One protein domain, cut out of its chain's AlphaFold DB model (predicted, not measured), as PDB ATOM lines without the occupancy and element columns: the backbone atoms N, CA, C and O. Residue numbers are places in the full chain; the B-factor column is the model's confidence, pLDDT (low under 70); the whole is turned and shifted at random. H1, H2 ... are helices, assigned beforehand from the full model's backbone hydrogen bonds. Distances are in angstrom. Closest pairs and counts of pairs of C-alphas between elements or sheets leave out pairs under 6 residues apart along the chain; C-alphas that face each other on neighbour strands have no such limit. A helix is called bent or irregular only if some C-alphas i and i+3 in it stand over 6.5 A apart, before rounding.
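This is residues 656 to 797 of the 881 residues of an uncharacterized protein of Rhizoctonia solani (UniProt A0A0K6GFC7). The longest helix, H5, the bent helix H4 and H2 form a row of three that runs back and forth, with H4 between the other two; the shorter H1 and H3, side by side, pack on the far side of H2 from H4, H1 crossing H2 and H3 meeting it near its last residues, at 699 to 700. The last residues of H5, 792 to 797, stick out, as do residues 675 to 680 and 705 to 711 in the links either side of H2. The printed part has 142 residues, with five named helices in the order H1, H2, H3, H4, H5 and no named strand; the class is all helix. It is loose, with a radius of gyration of the C-alphas of 18.1 A, and spans 53 by 41 by 24 A.

H5, residues 763 to 797, runs 49.6 A from C-alpha 763 at (18.967, -24.799, -46.841) to C-alpha 797 at (15.295, -73.526, -38.321). H4, residues 732 to 757, was assigned as one helix by its hydrogen bonds but is bent: C-alphas 745 and 748 are 6.5 A apart. Its arms are H4a, residues 732 to 745, 20.3 A long, and H4b, residues 748 to 757, 14.2 A long. H2, residues 682 to 701, is 28.3 A long. H1, residues 656 to 667, is 16.1 A long and begins at C-alpha 656 (10.077, -43.939, -21.541). H3, residues 715 to 727, is 18.7 A long.

H5 touches H4b with its residues 765 to 773 alone, and the closest C-alphas, of Met 766 and Ala 755, are 5.5 A apart. The two are a helical hairpin, running opposite ways at a shallow tilt of 23 degrees. H5 and H4a are close but not clearly touching, with the C-alphas of Ala 777 and Leu 744 closest at 6.9 A. The arms H4a and H4b stand at a steep tilt of 37 degrees, only just past shallow. H2, the hub, touches H4b with residues 683 to 690 alone, opposite ways at a steep tilt of 45 degrees; the closest C-alphas are those of Leu 690 and Phe 749, 6.6 A apart. It touches H4a with residues 693 to 701 alone, opposite ways at a shallow tilt of 18 degrees; the closest C-alphas are those of Gly 697 and Leu 739, also 6.6 A apart. H1 is about perpendicular to H2, at 83 degrees, and they touch, with the C-alphas of Ala 660 and Ile 692 closest at 5.7 A. H3 touches H2 at 76 degrees, about perpendicular, with the C-alphas of Met 721 and Ala 699 closest at 5.9 A. H1 and H3 touch, opposite ways at a shallow tilt of 12 degrees, with the C-alphas of Ala 663 and Ser 717 closest at 5.8 A. H5 is apart from H1, H2 and H3. In H1, H2, H4b and H5 every O i to N i+4 pair is within hydrogen-bond range; in H3 7 of 9 are, and in H4a 7 of 10.

The two C-alphas farthest apart, those of Ala 677 and Leu 797, are 58.2 A from each other. The printed part has no cut. The links H1 to H2, 14 residues, and H2 to H3, 13 residues, are long; H3 to H4 and H4 to H5 are tight. The mean pLDDT of the printed part is 70.3, and 71 residues are under 70, among them 703 to 723, 726 to 738 and 759 to 788.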
ATOM      1  N   HIS A 656       8.625 -43.811 -21.447       86.75
ATOM      2  CA  HIS A 656      10.077 -43.939 -21.541       86.75
ATOM      3  C   HIS A 656      10.725 -42.630 -22.024       86.75
ATOM      4  O   HIS A 656      11.774 -42.260 -21.505       86.75
ATOM      5  N   PHE A 657      10.090 -41.875 -22.935       89.69
ATOM      6  CA  PHE A 657      10.573 -40.541 -23.331       89.69
ATOM      7  C   PHE A 657      10.556 -39.560 -22.147       89.69
ATOM      8  O   PHE A 657      11.499 -38.793 -21.964       89.69
ATOM      9  N   HIS A 658       9.513 -39.616 -21.313       86.06
ATOM     10  CA  HIS A 658       9.381 -38.775 -20.120       86.06
ATOM     11  C   HIS A 658      10.372 -39.164 -19.007       86.06
ATOM     12  O   HIS A 658      10.995 -38.290 -18.401       86.06
ATOM     13  N   LEU A 659      10.585 -40.466 -18.776       85.19
ATOM     14  CA  LEU A 659      11.606 -40.982 -17.854       85.19
ATOM     15  C   LEU A 659      13.019 -40.596 -18.313       85.19
ATOM     16  O   LEU A 659      13.808 -40.110 -17.507       85.19
ATOM     17  N   ALA A 660      13.320 -40.727 -19.608       88.44
ATOM     18  CA  ALA A 660      14.585 -40.292 -20.196       88.44
ATOM     19  C   ALA A 660      14.811 -38.782 -20.037       88.44
ATOM     20  O   ALA A 660      15.880 -38.369 -19.597       88.44
ATOM     21  N   LEU A 661      13.798 -37.955 -20.319       90.88
ATOM     22  CA  LEU A 661      13.871 -36.505 -20.113       90.88
ATOM     23  C   LEU A 661      14.070 -36.137 -18.630       90.88
ATOM     24  O   LEU A 661      14.822 -35.215 -18.316       90.88
ATOM     25  N   THR A 662      13.445 -36.882 -17.716       87.12
ATOM     26  CA  THR A 662      13.608 -36.706 -16.264       87.12
ATOM     27  C   THR A 662      15.015 -37.084 -15.802       87.12
ATOM     28  O   THR A 662      15.621 -36.332 -15.040       87.12
ATOM     29  N   ALA A 663      15.570 -38.198 -16.290       87.50
ATOM     30  CA  ALA A 663      16.945 -38.597 -15.996       87.50
ATOM     31  C   ALA A 663      17.960 -37.602 -16.579       87.50
ATOM     32  O   ALA A 663      18.855 -37.168 -15.862       87.50
ATOM     33  N   LEU A 664      17.786 -37.163 -17.829       90.19
ATOM     34  CA  LEU A 664      18.618 -36.123 -18.444       90.19
ATOM     35  C   LEU A 664      18.620 -34.832 -17.614       90.19
ATOM     36  O   LEU A 664      19.684 -34.265 -17.393       90.19
ATOM     37  N   ARG A 665      17.470 -34.417 -17.062       91.00
ATOM     38  CA  ARG A 665      17.384 -33.244 -16.172       91.00
ATOM     39  C   ARG A 665      18.117 -33.427 -14.837       91.00
ATOM     40  O   ARG A 665      18.522 -32.440 -14.234       91.00
ATOM     41  N   GLN A 666      18.272 -34.662 -14.357       87.62
ATOM     42  CA  GLN A 666      19.047 -34.975 -13.147       87.62
ATOM     43  C   GLN A 666      20.551 -35.113 -13.428       87.62
ATOM     44  O   GLN A 666      21.359 -34.823 -12.550       87.62
ATOM     45  N   LEU A 667      20.919 -35.567 -14.628       88.25
ATOM     46  CA  LEU A 667      22.303 -35.778 -15.065       88.25
ATOM     47  C   LEU A 667      22.969 -34.487 -15.549       88.25
ATOM     48  O   LEU A 667      24.128 -34.233 -15.238       88.25
ATOM     49  N   GLU A 668      22.228 -33.679 -16.302       92.44
ATOM     50  CA  GLU A 668      22.701 -32.467 -16.970       92.44
ATOM     51  C   GLU A 668      21.778 -31.272 -16.623       92.44
ATOM     52  O   GLU A 668      21.208 -30.648 -17.519       92.44
ATOM     53  N   PRO A 669      21.589 -30.928 -15.327       91.44
ATOM     54  CA  PRO A 669      20.645 -29.885 -14.891       91.44
ATOM     55  C   PRO A 669      20.989 -28.473 -15.395       91.44
ATOM     56  O   PRO A 669      20.157 -27.573 -15.301       91.44
ATOM     57  N   THR A 670      22.208 -28.280 -15.901       92.94
ATOM     58  CA  THR A 670      22.729 -27.038 -16.485       92.94
ATOM     59  C   THR A 670      22.673 -27.003 -18.018       92.94
ATOM     60  O   THR A 670      23.118 -26.018 -18.601       92.94
ATOM     61  N   ASP A 671      22.155 -28.040 -18.694       93.75
ATOM     62  CA  ASP A 671      21.998 -28.023 -20.156       93.75
ATOM     63  C   ASP A 671      20.911 -27.031 -20.590       93.75
ATOM     64  O   ASP A 671      19.828 -26.963 -20.003       93.75
ATOM     65  N   GLU A 672      21.186 -26.299 -21.669       92.50
ATOM     66  CA  GLU A 672      20.339 -25.218 -22.193       92.50
ATOM     67  C   GLU A 672      18.885 -25.661 -22.455       92.50
ATOM     68  O   GLU A 672      17.954 -24.893 -22.229       92.50
ATOM     69  N   ILE A 673      18.655 -26.936 -22.808       92.25
ATOM     70  CA  ILE A 673      17.311 -27.482 -23.070       92.25
ATOM     71  C   ILE A 673      16.387 -27.438 -21.838       92.25
ATOM     72  O   ILE A 673      15.166 -27.529 -21.985       92.25
ATOM     73  N   PHE A 674      16.957 -27.315 -20.634       91.69
ATOM     74  CA  PHE A 674      16.234 -27.176 -19.367       91.69
ATOM     75  C   PHE A 674      16.125 -25.724 -18.882       91.69
ATOM     76  O   PHE A 674      15.478 -25.487 -17.857       91.69
ATOM     77  N   SER A 675      16.704 -24.757 -19.604       88.88
ATOM     78  CA  SER A 675      16.592 -23.334 -19.284       88.88
ATOM     79  C   SER A 675      15.122 -22.887 -19.342       88.88
ATOM     80  O   SER A 675      14.482 -23.005 -20.390       88.88
ATOM     81  N   PRO A 676      14.546 -22.362 -18.245       77.12
ATOM     82  CA  PRO A 676      13.156 -21.908 -18.231       77.12
ATOM     83  C   PRO A 676      12.970 -20.527 -18.881       77.12
ATOM     84  O   PRO A 676      11.834 -20.079 -19.018       77.12
ATOM     85  N   ALA A 677      14.063 -19.837 -19.225       75.75
ATOM     86  CA  ALA A 677      14.059 -18.443 -19.668       75.75
ATOM     87  C   ALA A 677      14.116 -18.265 -21.196       75.75
ATOM     88  O   ALA A 677      13.910 -17.153 -21.682       75.75
ATOM     89  N   GLU A 678      14.411 -19.321 -21.958       73.25
ATOM     90  CA  GLU A 678      14.612 -19.204 -23.404       73.25
ATOM     91  C   GLU A 678      13.295 -19.250 -24.201       73.25
ATOM     92  O   GLU A 678      12.374 -20.003 -23.858       73.25
ATOM     93  N   PRO A 679      13.182 -18.467 -25.295       84.88
ATOM     94  CA  PRO A 679      12.051 -18.557 -26.209       84.88
ATOM     95  C   PRO A 679      12.019 -19.918 -26.921       84.88
ATOM     96  O   PRO A 679      13.017 -20.636 -27.002       84.88
ATOM     97  N   PHE A 680      10.862 -20.270 -27.487       86.19
ATOM     98  CA  PHE A 680      10.722 -21.502 -28.264       86.19
ATOM     99  C   PHE A 680      11.746 -21.566 -29.409       86.19
ATOM    100  O   PHE A 680      11.776 -20.694 -30.277       86.19
ATOM    101  N   SER A 681      12.534 -22.644 -29.439       86.88
ATOM    102  CA  SER A 681      13.526 -22.906 -30.482       86.88
ATOM    103  C   SER A 681      13.380 -24.328 -31.012       86.88
ATOM    104  O   SER A 681      13.522 -25.307 -30.276       86.88
ATOM    105  N   LEU A 682      13.135 -24.452 -32.320       83.94
ATOM    106  CA  LEU A 682      13.049 -25.750 -32.992       83.94
ATOM    107  C   LEU A 682      14.394 -26.497 -32.963       83.94
ATOM    108  O   LEU A 682      14.407 -27.717 -32.825       83.94
ATOM    109  N   ALA A 683      15.521 -25.780 -33.016       84.75
ATOM    110  CA  ALA A 683      16.850 -26.382 -32.903       84.75
ATOM    111  C   ALA A 683      17.069 -27.020 -31.521       84.75
ATOM    112  O   ALA A 683      17.552 -28.149 -31.433       84.75
ATOM    113  N   LEU A 684      16.630 -26.350 -30.448       89.56
ATOM    114  CA  LEU A 684      16.676 -26.905 -29.091       89.56
ATOM    115  C   LEU A 684      15.697 -28.071 -28.908       89.56
ATOM    116  O   LEU A 684      16.032 -29.048 -28.241       89.56
ATOM    117  N   ALA A 685      14.520 -28.023 -29.543       90.19
ATOM    118  CA  ALA A 685      13.582 -29.144 -29.531       90.19
ATOM    119  C   ALA A 685      14.193 -30.384 -30.211       90.19
ATOM    120  O   ALA A 685      14.129 -31.479 -29.659       90.19
ATOM    121  N   LEU A 686      14.863 -30.220 -31.357       88.69
ATOM    122  CA  LEU A 686      15.565 -31.306 -32.052       88.69
ATOM    123  C   LEU A 686      16.801 -31.804 -31.270       88.69
ATOM    124  O   LEU A 686      17.022 -33.013 -31.189       88.69
ATOM    125  N   LYS A 687      17.555 -30.914 -30.602       91.81
ATOM    126  CA  LYS A 687      18.626 -31.291 -29.653       91.81
ATOM    127  C   LYS A 687      18.074 -32.126 -28.486       91.81
ATOM    128  O   LYS A 687      18.678 -33.133 -28.118       91.81
ATOM    129  N   ALA A 688      16.911 -31.763 -27.942       93.44
ATOM    130  CA  ALA A 688      16.244 -32.523 -26.885       93.44
ATOM    131  C   ALA A 688      15.732 -33.892 -27.376       93.44
ATOM    132  O   ALA A 688      15.960 -34.890 -26.693       93.44
ATOM    133  N   VAL A 689      15.133 -33.976 -28.575       92.94
ATOM    134  CA  VAL A 689      14.780 -35.254 -29.239       92.94
ATOM    135  C   VAL A 689      15.999 -36.178 -29.301       92.94
ATOM    136  O   VAL A 689      15.927 -37.334 -28.885       92.94
ATOM    137  N   LEU A 690      17.143 -35.656 -29.752       91.44
ATOM    138  CA  LEU A 690      18.386 -36.416 -29.873       91.44
ATOM    139  C   LEU A 690      18.955 -36.870 -28.538       91.44
ATOM    140  O   LEU A 690      19.372 -38.025 -28.433       91.44
ATOM    141  N   LYS A 691      18.951 -36.014 -27.510       93.94
ATOM    142  CA  LYS A 691      19.384 -36.419 -26.168       93.94
ATOM    143  C   LYS A 691      18.471 -37.500 -25.588       93.94
ATOM    144  O   LYS A 691      18.990 -38.495 -25.091       93.94
ATOM    145  N   ILE A 692      17.147 -37.378 -25.729       93.38
ATOM    146  CA  ILE A 692      16.179 -38.398 -25.281       93.38
ATOM    147  C   ILE A 692      16.420 -39.740 -25.988       93.38
ATOM    148  O   ILE A 692      16.540 -40.768 -25.321       93.38
ATOM    149  N   LEU A 693      16.538 -39.748 -27.321       90.62
ATOM    150  CA  LEU A 693      16.802 -40.972 -28.087       90.62
ATOM    151  C   LEU A 693      18.168 -41.576 -27.730       90.62
ATOM    152  O   LEU A 693      18.257 -42.771 -27.469       90.62
ATOM    153  N   THR A 694      19.224 -40.763 -27.643       89.81
ATOM    154  CA  THR A 694      20.576 -41.225 -27.277       89.81
ATOM    155  C   THR A 694      20.607 -41.815 -25.866       89.81
ATOM    156  O   THR A 694      21.246 -42.844 -25.638       89.81
ATOM    157  N   PHE A 695      19.884 -41.208 -24.921       91.06
ATOM    158  CA  PHE A 695      19.739 -41.722 -23.562       91.06
ATOM    159  C   PHE A 695      19.014 -43.072 -23.541       91.06
ATOM    160  O   PHE A 695      19.521 -44.023 -22.949       91.06
ATOM    161  N   LEU A 696      17.883 -43.198 -24.244       88.69
ATOM    162  CA  LEU A 696      17.162 -44.471 -24.365       88.69
ATOM    163  C   LEU A 696      18.002 -45.562 -25.043       88.69
ATOM    164  O   LEU A 696      17.930 -46.721 -24.645       88.69
ATOM    165  N   GLY A 697      18.851 -45.196 -26.003       85.88
ATOM    166  CA  GLY A 697      19.799 -46.118 -26.628       85.88
ATOM    167  C   GLY A 697      20.785 -46.679 -25.619       85.88
ATOM    168  O   GLY A 697      20.919 -47.893 -25.507       85.88
ATOM    169  N   ARG A 698      21.402 -45.810 -24.813       86.56
ATOM    170  CA  ARG A 698      22.272 -46.233 -23.705       86.56
ATOM    171  C   ARG A 698      21.512 -47.082 -22.678       86.56
ATOM    172  O   ARG A 698      22.048 -48.094 -22.244       86.56
ATOM    173  N   ALA A 699      20.268 -46.732 -22.345       85.56
ATOM    174  CA  ALA A 699      19.436 -47.479 -21.396       85.56
ATOM    175  C   ALA A 699      19.101 -48.908 -21.865       85.56
ATOM    176  O   ALA A 699      19.142 -49.838 -21.062       85.56
ATOM    177  N   TYR A 700      18.809 -49.108 -23.155       83.25
ATOM    178  CA  TYR A 700      18.503 -50.437 -23.703       83.25
ATOM    179  C   TYR A 700      19.747 -51.244 -24.102       83.25
ATOM    180  O   TYR A 700      19.692 -52.475 -24.091       83.25
ATOM    181  N   LEU A 701      20.867 -50.582 -24.422       79.44
ATOM    182  CA  LEU A 701      22.167 -51.225 -24.663       79.44
ATOM    183  C   LEU A 701      22.856 -51.700 -23.379       79.44
ATOM    184  O   LEU A 701      23.772 -52.514 -23.470       79.44
ATOM    185  N   TYR A 702      22.465 -51.196 -22.202       72.25
ATOM    186  CA  TYR A 702      23.169 -51.468 -20.949       72.25
ATOM    187  C   TYR A 702      23.025 -52.929 -20.495       72.25
ATOM    188  O   TYR A 702      22.121 -53.311 -19.740       72.25
ATOM    189  N   THR A 703      23.979 -53.755 -20.922       64.12
ATOM    190  CA  THR A 703      24.411 -54.915 -20.154       64.12
ATOM    191  C   THR A 703      25.013 -54.410 -18.838       64.12
ATOM    192  O   THR A 703      25.909 -53.562 -18.862       64.12
ATOM    193  N   PRO A 704      24.533 -54.878 -17.671       58.69
ATOM    194  CA  PRO A 704      25.153 -54.511 -16.408       58.69
ATOM    195  C   PRO A 704      26.574 -55.097 -16.373       58.69
ATOM    196  O   PRO A 704      26.771 -56.212 -16.871       58.69
ATOM    197  N   PRO A 705      27.562 -54.401 -15.785       54.16
ATOM    198  CA  PRO A 705      28.890 -54.962 -15.595       54.16
ATOM    199  C   PRO A 705      28.781 -56.207 -14.715       54.16
ATOM    200  O   PRO A 705      28.403 -56.138 -13.543       54.16
ATOM    201  N   THR A 706      29.101 -57.365 -15.287       48.97
ATOM    202  CA  THR A 706      29.208 -58.620 -14.548       48.97
ATOM    203  C   THR A 706      30.402 -58.524 -13.604       48.97
ATOM    204  O   THR A 706      31.533 -58.752 -14.022       48.97
ATOM    205  N   LEU A 707      30.106 -58.200 -12.340       47.75
ATOM    206  CA  LEU A 707      31.026 -58.047 -11.206       47.75
ATOM    207  C   LEU A 707      31.925 -56.789 -11.249       47.75
ATOM    208  O   LEU A 707      32.860 -56.666 -12.031       47.75
ATOM    209  N   GLY A 708      31.691 -55.881 -10.296       47.44
ATOM    210  CA  GLY A 708      32.731 -55.032  -9.693       47.44
ATOM    211  C   GLY A 708      33.139 -53.726 -10.387       47.44
ATOM    212  O   GLY A 708      33.757 -52.892  -9.730       47.44
ATOM    213  N   VAL A 709      32.806 -53.495 -11.661       40.91
ATOM    214  CA  VAL A 709      33.184 -52.250 -12.367       40.91
ATOM    215  C   VAL A 709      32.097 -51.176 -12.220       40.91
ATOM    216  O   VAL A 709      30.907 -51.474 -12.296       40.91
ATOM    217  N   GLY A 710      32.506 -49.926 -11.977       44.97
ATOM    218  CA  GLY A 710      31.614 -48.829 -11.580       44.97
ATOM    219  C   GLY A 710      30.515 -48.466 -12.591       44.97
ATOM    220  O   GLY A 710      30.694 -48.561 -13.805       44.97
ATOM    221  N   TYR A 711      29.375 -48.005 -12.070       38.88
ATOM    222  CA  TYR A 711      28.237 -47.541 -12.867       38.88
ATOM    223  C   TYR A 711      28.615 -46.356 -13.766       38.88
ATOM    224  O   TYR A 711      29.219 -45.386 -13.315       38.88
ATOM    225  N   ALA A 712      28.172 -46.389 -15.026       42.53
ATOM    226  CA  ALA A 712      28.389 -45.312 -15.999       42.53
ATOM    227  C   ALA A 712      27.544 -44.042 -15.737       42.53
ATOM    228  O   ALA A 712      27.595 -43.095 -16.521       42.53
ATOM    229  N   PHE A 713      26.749 -44.032 -14.663       43.12
ATOM    230  CA  PHE A 713      25.824 -42.967 -14.283       43.12
ATOM    231  C   PHE A 713      25.735 -42.858 -12.743       43.12
ATOM    232  O   PHE A 713      25.913 -43.866 -12.055       43.12
ATOM    233  N   PRO A 714      25.446 -41.670 -12.174       40.56
ATOM    234  CA  PRO A 714      25.255 -41.488 -10.735       40.56
ATOM    235  C   PRO A 714      24.024 -42.233 -10.195       40.56
ATOM    236  O   PRO A 714      22.974 -42.287 -10.841       40.56
ATOM    237  N   LEU A 715      24.143 -42.734  -8.960       36.47
ATOM    238  CA  LEU A 715      23.201 -43.656  -8.302       36.47
ATOM    239  C   LEU A 715      21.734 -43.189  -8.270       36.47
ATOM    240  O   LEU A 715      20.831 -44.021  -8.328       36.47
ATOM    241  N   SER A 716      21.476 -41.879  -8.226       39.91
ATOM    242  CA  SER A 716      20.122 -41.313  -8.323       39.91
ATOM    243  C   SER A 716      19.417 -41.726  -9.621       39.91
ATOM    244  O   SER A 716      18.275 -42.188  -9.597       39.91
ATOM    245  N   SER A 717      20.129 -41.626 -10.744       46.34
ATOM    246  CA  SER A 717      19.626 -41.954 -12.081       46.34
ATOM    247  C   SER A 717      19.550 -43.459 -12.361       46.34
ATOM    248  O   SER A 717      18.764 -43.867 -13.219       46.34
ATOM    249  N   CYS A 718      20.292 -44.294 -11.615       49.56
ATOM    250  CA  CYS A 718      20.240 -45.753 -11.756       49.56
ATOM    251  C   CYS A 718      18.812 -46.282 -11.567       49.56
ATOM    252  O   CYS A 718      18.354 -47.077 -12.373       49.56
ATOM    253  N   THR A 719      18.051 -45.742 -10.610       62.50
ATOM    254  CA  THR A 719      16.639 -46.120 -10.395       62.50
ATOM    255  C   THR A 719      15.759 -45.940 -11.644       62.50
ATOM    256  O   THR A 719      14.906 -46.782 -11.933       62.50
ATOM    257  N   ILE A 720      15.988 -44.879 -12.426       67.06
ATOM    258  CA  ILE A 720      15.265 -44.605 -13.675       67.06
ATOM    259  C   ILE A 720      15.794 -45.494 -14.807       67.06
ATOM    260  O   ILE A 720      14.999 -46.017 -15.584       67.06
ATOM    261  N   MET A 721      17.112 -45.705 -14.886       66.00
ATOM    262  CA  MET A 721      17.747 -46.601 -15.862       66.00
ATOM    263  C   MET A 721      17.297 -48.054 -15.688       66.00
ATOM    264  O   MET A 721      16.901 -48.688 -16.662       66.00
ATOM    265  N   ASP A 722      17.280 -48.564 -14.458       63.28
ATOM    266  CA  ASP A 722      16.789 -49.901 -14.145       63.28
ATOM    267  C   ASP A 722      15.284 -50.004 -14.405       63.28
ATOM    268  O   ASP A 722      14.849 -50.958 -15.042       63.28
ATOM    269  N   THR A 723      14.485 -48.988 -14.053       67.00
ATOM    270  CA  THR A 723      13.057 -48.944 -14.424       67.00
ATOM    271  C   THR A 723      12.866 -49.001 -15.947       67.00
ATOM    272  O   THR A 723      12.063 -49.793 -16.437       67.00
ATOM    273  N   LEU A 724      13.636 -48.228 -16.720       72.00
ATOM    274  CA  LEU A 724      13.635 -48.262 -18.189       72.00
ATOM    275  C   LEU A 724      14.121 -49.601 -18.760       72.00
ATOM    276  O   LEU A 724      13.677 -49.994 -19.835       72.00
ATOM    277  N   ARG A 725      15.001 -50.312 -18.052       70.06
ATOM    278  CA  ARG A 725      15.561 -51.612 -18.445       70.06
ATOM    279  C   ARG A 725      14.644 -52.790 -18.091       70.06
ATOM    280  O   ARG A 725      14.585 -53.736 -18.869       70.06
ATOM    281  N   PHE A 726      13.898 -52.711 -16.986       64.50
ATOM    282  CA  PHE A 726      12.842 -53.661 -16.606       64.50
ATOM    283  C   PHE A 726      11.543 -53.453 -17.409       64.50
ATOM    284  O   PHE A 726      10.840 -54.419 -17.693       64.50
ATOM    285  N   GLN A 727      11.212 -52.210 -17.791       65.50
ATOM    286  CA  GLN A 727      10.099 -51.910 -18.710       65.50
ATOM    287  C   GLN A 727      10.495 -52.054 -20.191       65.50
ATOM    288  O   GLN A 727       9.632 -52.268 -21.050       65.50
ATOM    289  N   GLY A 728      11.792 -51.950 -20.493       60.81
ATOM    290  CA  GLY A 728      12.402 -52.408 -21.735       60.81
ATOM    291  C   GLY A 728      12.243 -53.920 -21.880       60.81
ATOM    292  O   GLY A 728      12.137 -54.648 -20.895       60.81
ATOM    293  N   VAL A 729      12.155 -54.410 -23.116       58.31
ATOM    294  CA  VAL A 729      11.778 -55.812 -23.341       58.31
ATOM    295  C   VAL A 729      12.893 -56.732 -22.817       58.31
ATOM    296  O   VAL A 729      14.035 -56.578 -23.253       58.31
ATOM    297  N   PRO A 730      12.612 -57.668 -21.885       57.19
ATOM    298  CA  PRO A 730      13.660 -58.436 -21.206       57.19
ATOM    299  C   PRO A 730      14.370 -59.414 -22.151       57.19
ATOM    300  O   PRO A 730      15.590 -59.579 -22.065       57.19
ATOM    301  N   ASP A 731      13.602 -59.995 -23.073       64.56
ATOM    302  CA  ASP A 731      14.021 -60.927 -24.118       64.56
ATOM    303  C   ASP A 731      15.051 -60.298 -25.075       64.56
ATOM    304  O   ASP A 731      14.797 -59.267 -25.705       64.56
ATOM    305  N   LEU A 732      16.219 -60.938 -25.184       59.69
ATOM    306  CA  LEU A 732      17.343 -60.492 -26.009       59.69
ATOM    307  C   LEU A 732      16.971 -60.424 -27.498       59.69
ATOM    308  O   LEU A 732      17.365 -59.472 -28.171       59.69
ATOM    309  N   VAL A 733      16.147 -61.361 -27.986       61.81
ATOM    310  CA  VAL A 733      15.687 -61.420 -29.386       61.81
ATOM    311  C   VAL A 733      14.917 -60.148 -29.759       61.81
ATOM    312  O   VAL A 733      15.031 -59.636 -30.872       61.81
ATOM    313  N   ARG A 734      14.187 -59.574 -28.796       63.34
ATOM    314  CA  ARG A 734      13.368 -58.365 -28.971       63.34
ATOM    315  C   ARG A 734      14.110 -57.055 -28.689       63.34
ATOM    316  O   ARG A 734      13.555 -55.991 -28.956       63.34
ATOM    317  N   LYS A 735      15.353 -57.091 -28.191       68.25
ATOM    318  CA  LYS A 735      16.184 -55.881 -28.021       68.25
ATOM    319  C   LYS A 735      16.781 -55.419 -29.344       68.25
ATOM    320  O   LYS A 735      16.750 -54.225 -29.629       68.25
ATOM    321  N   THR A 736      17.255 -56.347 -30.173       69.50
ATOM    322  CA  THR A 736      17.840 -56.059 -31.492       69.50
ATOM    323  C   THR A 736      16.959 -55.152 -32.369       69.50
ATOM    324  O   THR A 736      17.464 -54.108 -32.788       69.50
ATOM    325  N   PRO A 737      15.653 -55.429 -32.598       69.31
ATOM    326  CA  PRO A 737      14.804 -54.534 -33.386       69.31
ATOM    327  C   PRO A 737      14.587 -53.166 -32.727       69.31
ATOM    328  O   PRO A 737      14.602 -52.165 -33.439       69.31
ATOM    329  N   ILE A 738      14.455 -53.073 -31.394       69.88
ATOM    330  CA  ILE A 738      14.327 -51.782 -30.681       69.88
ATOM    331  C   ILE A 738      15.566 -50.913 -30.910       69.88
ATOM    332  O   ILE A 738      15.447 -49.731 -31.222       69.88
ATOM    333  N   LEU A 739      16.753 -51.502 -30.767       73.25
ATOM    334  CA  LEU A 739      18.034 -50.813 -30.908       73.25
ATOM    335  C   LEU A 739      18.289 -50.370 -32.351       73.25
ATOM    336  O   LEU A 739      18.694 -49.234 -32.588       73.25
ATOM    337  N   PHE A 740      17.987 -51.243 -33.312       73.62
ATOM    338  CA  PHE A 740      18.077 -50.948 -34.737       73.62
ATOM    339  C   PHE A 740      17.121 -49.814 -35.147       73.62
ATOM    340  O   PHE A 740      17.536 -48.836 -35.767       73.62
ATOM    341  N   SER A 741      15.864 -49.893 -34.706       69.62
ATOM    342  CA  SER A 741      14.832 -48.868 -34.915       69.62
ATOM    343  C   SER A 741      15.187 -47.521 -34.294       69.62
ATOM    344  O   SER A 741      14.919 -46.465 -34.861       69.62
ATOM    345  N   LEU A 742      15.824 -47.539 -33.124       75.38
ATOM    346  CA  LEU A 742      16.313 -46.332 -32.476       75.38
ATOM    347  C   LEU A 742      17.492 -45.716 -33.247       75.38
ATOM    348  O   LEU A 742      17.555 -44.498 -33.376       75.38
ATOM    349  N   GLY A 743      18.394 -46.535 -33.798       75.50
ATOM    350  CA  GLY A 743      19.450 -46.083 -34.712       75.50
ATOM    351  C   GLY A 743      18.885 -45.444 -35.986       75.50
ATOM    352  O   GLY A 743      19.303 -44.349 -36.363       75.50
ATOM    353  N   LEU A 744      17.872 -46.078 -36.586       74.00
ATOM    354  CA  LEU A 744      17.093 -45.535 -37.703       74.00
ATOM    355  C   LEU A 744      16.437 -44.191 -37.367       74.00
ATOM    356  O   LEU A 744      16.505 -43.267 -38.171       74.00
ATOM    357  N   ALA A 745      15.838 -44.057 -36.179       69.38
ATOM    358  CA  ALA A 745      15.239 -42.804 -35.723       69.38
ATOM    359  C   ALA A 745      16.290 -41.719 -35.430       69.38
ATOM    360  O   ALA A 745      16.048 -40.543 -35.690       69.38
ATOM    361  N   LEU A 746      17.465 -42.089 -34.908       76.62
ATOM    362  CA  LEU A 746      18.559 -41.165 -34.599       76.62
ATOM    363  C   LEU A 746      19.190 -40.550 -35.856       76.62
ATOM    364  O   LEU A 746      19.453 -39.349 -35.861       76.62
ATOM    365  N   ALA A 747      19.416 -41.339 -36.911       75.19
ATOM    366  CA  ALA A 747      20.113 -40.905 -38.127       75.19
ATOM    367  C   ALA A 747      19.575 -39.599 -38.771       75.19
ATOM    368  O   ALA A 747      20.376 -38.677 -38.968       75.19
ATOM    369  N   PRO A 748      18.264 -39.436 -39.064       73.56
ATOM    370  CA  PRO A 748      17.741 -38.195 -39.639       73.56
ATOM    371  C   PRO A 748      17.885 -37.003 -38.694       73.56
ATOM    372  O   PRO A 748      18.257 -35.914 -39.130       73.56
ATOM    373  N   PHE A 749      17.653 -37.196 -37.393       77.25
ATOM    374  CA  PHE A 749      17.808 -36.115 -36.427       77.25
ATOM    375  C   PHE A 749      19.278 -35.696 -36.269       77.25
ATOM    376  O   PHE A 749      19.545 -34.502 -36.196       77.25
ATOM    377  N   GLN A 750      20.237 -36.631 -36.282       78.69
ATOM    378  CA  GLN A 750      21.669 -36.314 -36.175       78.69
ATOM    379  C   GLN A 750      22.142 -35.441 -37.343       78.69
ATOM    380  O   GLN A 750      22.882 -34.481 -37.136       78.69
ATOM    381  N   VAL A 751      21.669 -35.720 -38.559       74.81
ATOM    382  CA  VAL A 751      21.997 -34.909 -39.740       74.81
ATOM    383  C   VAL A 751      21.285 -33.553 -39.720       74.81
ATOM    384  O   VAL A 751      21.920 -32.543 -40.028       74.81
ATOM    385  N   LEU A 752      20.022 -33.490 -39.278       72.50
ATOM    386  CA  LEU A 752      19.332 -32.216 -39.040       72.50
ATOM    387  C   LEU A 752      20.070 -31.360 -37.997       72.50
ATOM    388  O   LEU A 752      20.265 -30.170 -38.224       72.50
ATOM    389  N   GLN A 753      20.531 -31.948 -36.887       75.31
ATOM    390  CA  GLN A 753      21.329 -31.238 -35.883       75.31
ATOM    391  C   GLN A 753      22.672 -30.780 -36.452       75.31
ATOM    392  O   GLN A 753      23.034 -29.625 -36.251       75.31
ATOM    393  N   GLY A 754      23.388 -31.642 -37.182       74.25
ATOM    394  CA  GLY A 754      24.653 -31.291 -37.826       74.25
ATOM    395  C   GLY A 754      24.503 -30.074 -38.739       74.25
ATOM    396  O   GLY A 754      25.221 -29.087 -38.582       74.25
ATOM    397  N   ALA A 755      23.503 -30.093 -39.621       70.31
ATOM    398  CA  ALA A 755      23.245 -29.002 -40.553       70.31
ATOM    399  C   ALA A 755      22.746 -27.712 -39.866       70.31
ATOM    400  O   ALA A 755      23.159 -26.624 -40.259       70.31
ATOM    401  N   LEU A 756      21.941 -27.812 -38.800       67.88
ATOM    402  CA  LEU A 756      21.568 -26.656 -37.971       67.88
ATOM    403  C   LEU A 756      22.774 -26.072 -37.215       67.88
ATOM    404  O   LEU A 756      22.907 -24.854 -37.119       67.88
ATOM    405  N   SER A 757      23.673 -26.920 -36.705       70.31
ATOM    406  CA  SER A 757      24.854 -26.493 -35.936       70.31
ATOM    407  C   SER A 757      25.942 -25.835 -36.788       70.31
ATOM    408  O   SER A 757      26.725 -25.045 -36.271       70.31
ATOM    409  N   LEU A 758      25.958 -26.107 -38.099       73.06
ATOM    410  CA  LEU A 758      26.842 -25.442 -39.059       73.06
ATOM    411  C   LEU A 758      26.462 -23.972 -39.320       73.06
ATOM    412  O   LEU A 758      27.240 -23.260 -39.951       73.06
ATOM    413  N   GLY A 759      25.297 -23.506 -38.850       58.44
ATOM    414  CA  GLY A 759      24.948 -22.081 -38.750       58.44
ATOM    415  C   GLY A 759      24.817 -21.301 -40.065       58.44
ATOM    416  O   GLY A 759      24.511 -20.113 -40.031       58.44
ATOM    417  N   SER A 760      25.021 -21.937 -41.221       51.03
ATOM    418  CA  SER A 760      25.123 -21.269 -42.527       51.03
ATOM    419  C   SER A 760      23.820 -20.643 -43.027       51.03
ATOM    420  O   SER A 760      23.854 -19.807 -43.925       51.03
ATOM    421  N   GLY A 761      22.668 -21.099 -42.520       53.34
ATOM    422  CA  GLY A 761      21.358 -20.820 -43.118       53.34
ATOM    423  C   GLY A 761      21.165 -21.439 -44.512       53.34
ATOM    424  O   GLY A 761      20.100 -21.274 -45.107       53.34
ATOM    425  N   ASP A 762      22.164 -22.164 -45.031       57.94
ATOM    426  CA  ASP A 762      22.134 -22.770 -46.359       57.94
ATOM    427  C   ASP A 762      21.252 -24.022 -46.352       57.94
ATOM    428  O   ASP A 762      21.664 -25.151 -46.059       57.94
ATOM    429  N   LEU A 763      19.996 -23.785 -46.707       50.81
ATOM    430  CA  LEU A 763      18.967 -24.799 -46.841       50.81
ATOM    431  C   LEU A 763      19.294 -25.820 -47.952       50.81
ATOM    432  O   LEU A 763      18.808 -26.947 -47.896       50.81
ATOM    433  N   GLY A 764      20.151 -25.469 -48.919       54.12
ATOM    434  CA  GLY A 764      20.667 -26.385 -49.937       54.12
ATOM    435  C   GLY A 764      21.634 -27.418 -49.353       54.12
ATOM    436  O   GLY A 764      21.528 -28.605 -49.667       54.12
ATOM    437  N   ALA A 765      22.508 -27.004 -48.431       57.66
ATOM    438  CA  ALA A 765      23.350 -27.925 -47.666       57.66
ATOM    439  C   ALA A 765      22.511 -28.850 -46.760       57.66
ATOM    440  O   ALA A 765      22.764 -30.058 -46.725       57.66
ATOM    441  N   MET A 766      21.465 -28.322 -46.102       54.44
ATOM    442  CA  MET A 766      20.485 -29.142 -45.363       54.44
ATOM    443  C   MET A 766      19.816 -30.190 -46.262       54.44
ATOM    444  O   MET A 766      19.815 -31.368 -45.915       54.44
ATOM    445  N   LEU A 767      19.272 -29.786 -47.415       55.25
ATOM    446  CA  LEU A 767      18.575 -30.682 -48.348       55.25
ATOM    447  C   LEU A 767      19.516 -31.733 -48.960       55.25
ATOM    448  O   LEU A 767      19.156 -32.902 -49.055       55.25
ATOM    449  N   SER A 768      20.756 -31.362 -49.300       60.22
ATOM    450  CA  SER A 768      21.772 -32.311 -49.781       60.22
ATOM    451  C   SER A 768      22.121 -33.372 -48.728       60.22
ATOM    452  O   SER A 768      22.280 -34.550 -49.052       60.22
ATOM    453  N   ALA A 769      22.203 -32.977 -47.454       58.38
ATOM    454  CA  ALA A 769      22.427 -33.903 -46.352       58.38
ATOM    455  C   ALA A 769      21.183 -34.769 -46.058       58.38
ATOM    456  O   ALA A 769      21.317 -35.972 -45.835       58.38
ATOM    457  N   ALA A 770      19.977 -34.197 -46.135       54.00
ATOM    458  CA  ALA A 770      18.714 -34.916 -45.966       54.00
ATOM    459  C   ALA A 770      18.484 -35.965 -47.070       54.00
ATOM    460  O   ALA A 770      18.101 -37.091 -46.769       54.00
ATOM    461  N   ASN A 771      18.817 -35.669 -48.329       60.66
ATOM    462  CA  ASN A 771      18.733 -36.648 -49.419       60.66
ATOM    463  C   ASN A 771      19.718 -37.816 -49.226       60.66
ATOM    464  O   ASN A 771      19.358 -38.968 -49.444       60.66
ATOM    465  N   LYS A 772      20.923 -37.562 -48.695       63.59
ATOM    466  CA  LYS A 772      21.842 -38.642 -48.282       63.59
ATOM    467  C   LYS A 772      21.297 -39.462 -47.105       63.59
ATOM    468  O   LYS A 772      21.591 -40.650 -47.010       63.59
ATOM    469  N   VAL A 773      20.496 -38.860 -46.224       55.50
ATOM    470  CA  VAL A 773      19.743 -39.592 -45.192       55.50
ATOM    471  C   VAL A 773      18.618 -40.420 -45.797       55.50
ATOM    472  O   VAL A 773      18.403 -41.522 -45.310       55.50
ATOM    473  N   ALA A 774      17.940 -39.955 -46.851       55.38
ATOM    474  CA  ALA A 774      16.962 -40.762 -47.580       55.38
ATOM    475  C   ALA A 774      17.624 -42.041 -48.107       55.38
ATOM    476  O   ALA A 774      17.260 -43.128 -47.672       55.38
ATOM    477  N   ASP A 775      18.701 -41.901 -48.888       62.94
ATOM    478  CA  ASP A 775      19.496 -43.022 -49.406       62.94
ATOM    479  C   ASP A 775      19.942 -44.005 -48.309       62.94
ATOM    480  O   ASP A 775      19.992 -45.216 -48.533       62.94
ATOM    481  N   LEU A 776      20.325 -43.494 -47.132       53.22
ATOM    482  CA  LEU A 776      20.725 -44.307 -45.981       53.22
ATOM    483  C   LEU A 776      19.528 -44.970 -45.291       53.22
ATOM    484  O   LEU A 776      19.643 -46.120 -44.878       53.22
ATOM    485  N   ALA A 777      18.389 -44.287 -45.183       51.66
ATOM    486  CA  ALA A 777      17.159 -44.810 -44.603       51.66
ATOM    487  C   ALA A 777      16.507 -45.862 -45.510       51.66
ATOM    488  O   ALA A 777      15.993 -46.850 -44.999       51.66
ATOM    489  N   ASP A 778      16.566 -45.709 -46.835       59.44
ATOM    490  CA  ASP A 778      16.176 -46.745 -47.797       59.44
ATOM    491  C   ASP A 778      17.081 -47.971 -47.672       59.44
ATOM    492  O   ASP A 778      16.588 -49.056 -47.377       59.44
ATOM    493  N   LYS A 779      18.411 -47.801 -47.729       63.09
ATOM    494  CA  LYS A 779      19.372 -48.905 -47.512       63.09
ATOM    495  C   LYS A 779      19.202 -49.581 -46.148       63.09
ATOM    496  O   LYS A 779      19.383 -50.791 -46.037       63.09
ATOM    497  N   ALA A 780      18.843 -48.827 -45.112       50.12
ATOM    498  CA  ALA A 780      18.576 -49.367 -43.787       50.12
ATOM    499  C   ALA A 780      17.178 -50.006 -43.664       50.12
ATOM    500  O   ALA A 780      17.031 -50.955 -42.906       50.12
ATOM    501  N   THR A 781      16.180 -49.590 -44.449       58.69
ATOM    502  CA  THR A 781      14.880 -50.285 -44.554       58.69
ATOM    503  C   THR A 781      15.045 -51.614 -45.297       58.69
ATOM    504  O   THR A 781      14.562 -52.648 -44.843       58.69
ATOM    505  N   ASP A 782      15.851 -51.624 -46.357       65.19
ATOM    506  CA  ASP A 782      16.334 -52.822 -47.047       65.19
ATOM    507  C   ASP A 782      17.030 -53.810 -46.094       65.19
ATOM    508  O   ASP A 782      16.820 -55.021 -46.168       65.19
ATOM    509  N   LEU A 783      17.884 -53.298 -45.201       54.47
ATOM    510  CA  LEU A 783      18.545 -54.092 -44.162       54.47
ATOM    511  C   LEU A 783      17.567 -54.543 -43.067       54.47
ATOM    512  O   LEU A 783      17.744 -55.635 -42.537       54.47
ATOM    513  N   ALA A 784      16.522 -53.764 -42.765       50.69
ATOM    514  CA  ALA A 784      15.453 -54.146 -41.840       50.69
ATOM    515  C   ALA A 784      14.654 -55.350 -42.367       50.69
ATOM    516  O   ALA A 784      14.445 -56.322 -41.638       50.69
ATOM    517  N   GLY A 785      14.268 -55.311 -43.649       64.88
ATOM    518  CA  GLY A 785      13.613 -56.427 -44.335       64.88
ATOM    519  C   GLY A 785      14.488 -57.679 -44.307       64.88
ATOM    520  O   GLY A 785      14.075 -58.704 -43.778       64.88
ATOM    521  N   LYS A 786      15.757 -57.556 -44.721       67.88
ATOM    522  CA  LYS A 786      16.737 -58.660 -44.688       67.88
ATOM    523  C   LYS A 786      16.989 -59.201 -43.270       67.88
ATOM    524  O   LYS A 786      17.231 -60.394 -43.114       67.88
ATOM    525  N   ALA A 787      16.928 -58.362 -42.234       49.84
ATOM    526  CA  ALA A 787      17.034 -58.796 -40.839       49.84
ATOM    527  C   ALA A 787      15.776 -59.540 -40.357       49.84
ATOM    528  O   ALA A 787      15.899 -60.503 -39.601       49.84
ATOM    529  N   THR A 788      14.591 -59.145 -40.831       60.50
ATOM    530  CA  THR A 788      13.327 -59.858 -40.581       60.50
ATOM    531  C   THR A 788      13.327 -61.210 -41.297       60.50
ATOM    532  O   THR A 788      13.173 -62.231 -40.637       60.50
ATOM    533  N   ASP A 789      13.683 -61.251 -42.589       70.50
ATOM    534  CA  ASP A 789      13.861 -62.492 -43.363       70.50
ATOM    535  C   ASP A 789      14.829 -63.483 -42.687       70.50
ATOM    536  O   ASP A 789      14.690 -64.700 -42.827       70.50
ATOM    537  N   LEU A 790      15.859 -62.975 -42.000       64.06
ATOM    538  CA  LEU A 790      16.823 -63.779 -41.245       64.06
ATOM    539  C   LEU A 790      16.271 -64.248 -39.891       64.06
ATOM    540  O   LEU A 790      16.555 -65.378 -39.497       64.06
ATOM    541  N   ALA A 791      15.482 -63.426 -39.196       55.81
ATOM    542  CA  ALA A 791      14.814 -63.806 -37.950       55.81
ATOM    543  C   ALA A 791      13.726 -64.871 -38.186       55.81
ATOM    544  O   ALA A 791      13.644 -65.848 -37.437       55.81
ATOM    545  N   ASP A 792      12.961 -64.742 -39.270       67.81
ATOM    546  CA  ASP A 792      11.949 -65.718 -39.672       67.81
ATOM    547  C   ASP A 792      12.611 -67.042 -40.085       67.81
ATOM    548  O   ASP A 792      12.236 -68.102 -39.586       67.81
ATOM    549  N   LYS A 793      13.701 -67.001 -40.870       75.56
ATOM    550  CA  LYS A 793      14.518 -68.196 -41.172       75.56
ATOM    551  C   LYS A 793      15.133 -68.840 -39.928       75.56
ATOM    552  O   LYS A 793      15.204 -70.064 -39.861       75.56
ATOM    553  N   ALA A 794      15.584 -68.053 -38.951       62.28
ATOM    554  CA  ALA A 794      16.085 -68.585 -37.684       62.28
ATOM    555  C   ALA A 794      14.970 -69.270 -36.874       62.28
ATOM    556  O   ALA A 794      15.204 -70.317 -36.274       62.28
ATOM    557  N   THR A 795      13.750 -68.728 -36.918       71.75
ATOM    558  CA  THR A 795      12.556 -69.321 -36.295       71.75
ATOM    559  C   THR A 795      12.161 -70.628 -36.990       71.75
ATOM    560  O   THR A 795      11.989 -71.644 -36.320       71.75
ATOM    561  N   ASP A 796      12.130 -70.659 -38.325       77.50
ATOM    562  CA  ASP A 796      11.909 -71.874 -39.124       77.50
ATOM    563  C   ASP A 796      12.953 -72.969 -38.854       77.50
ATOM    564  O   ASP A 796      12.619 -74.154 -38.813       77.50
ATOM    565  N   LEU A 797      14.225 -72.592 -38.680       77.25
ATOM    566  CA  LEU A 797      15.295 -73.526 -38.321       77.25
ATOM    567  C   LEU A 797      15.144 -74.044 -36.885       77.25
ATOM    568  O   LEU A 797      15.372 -75.229 -36.655       77.25
TER     569      LEU A 797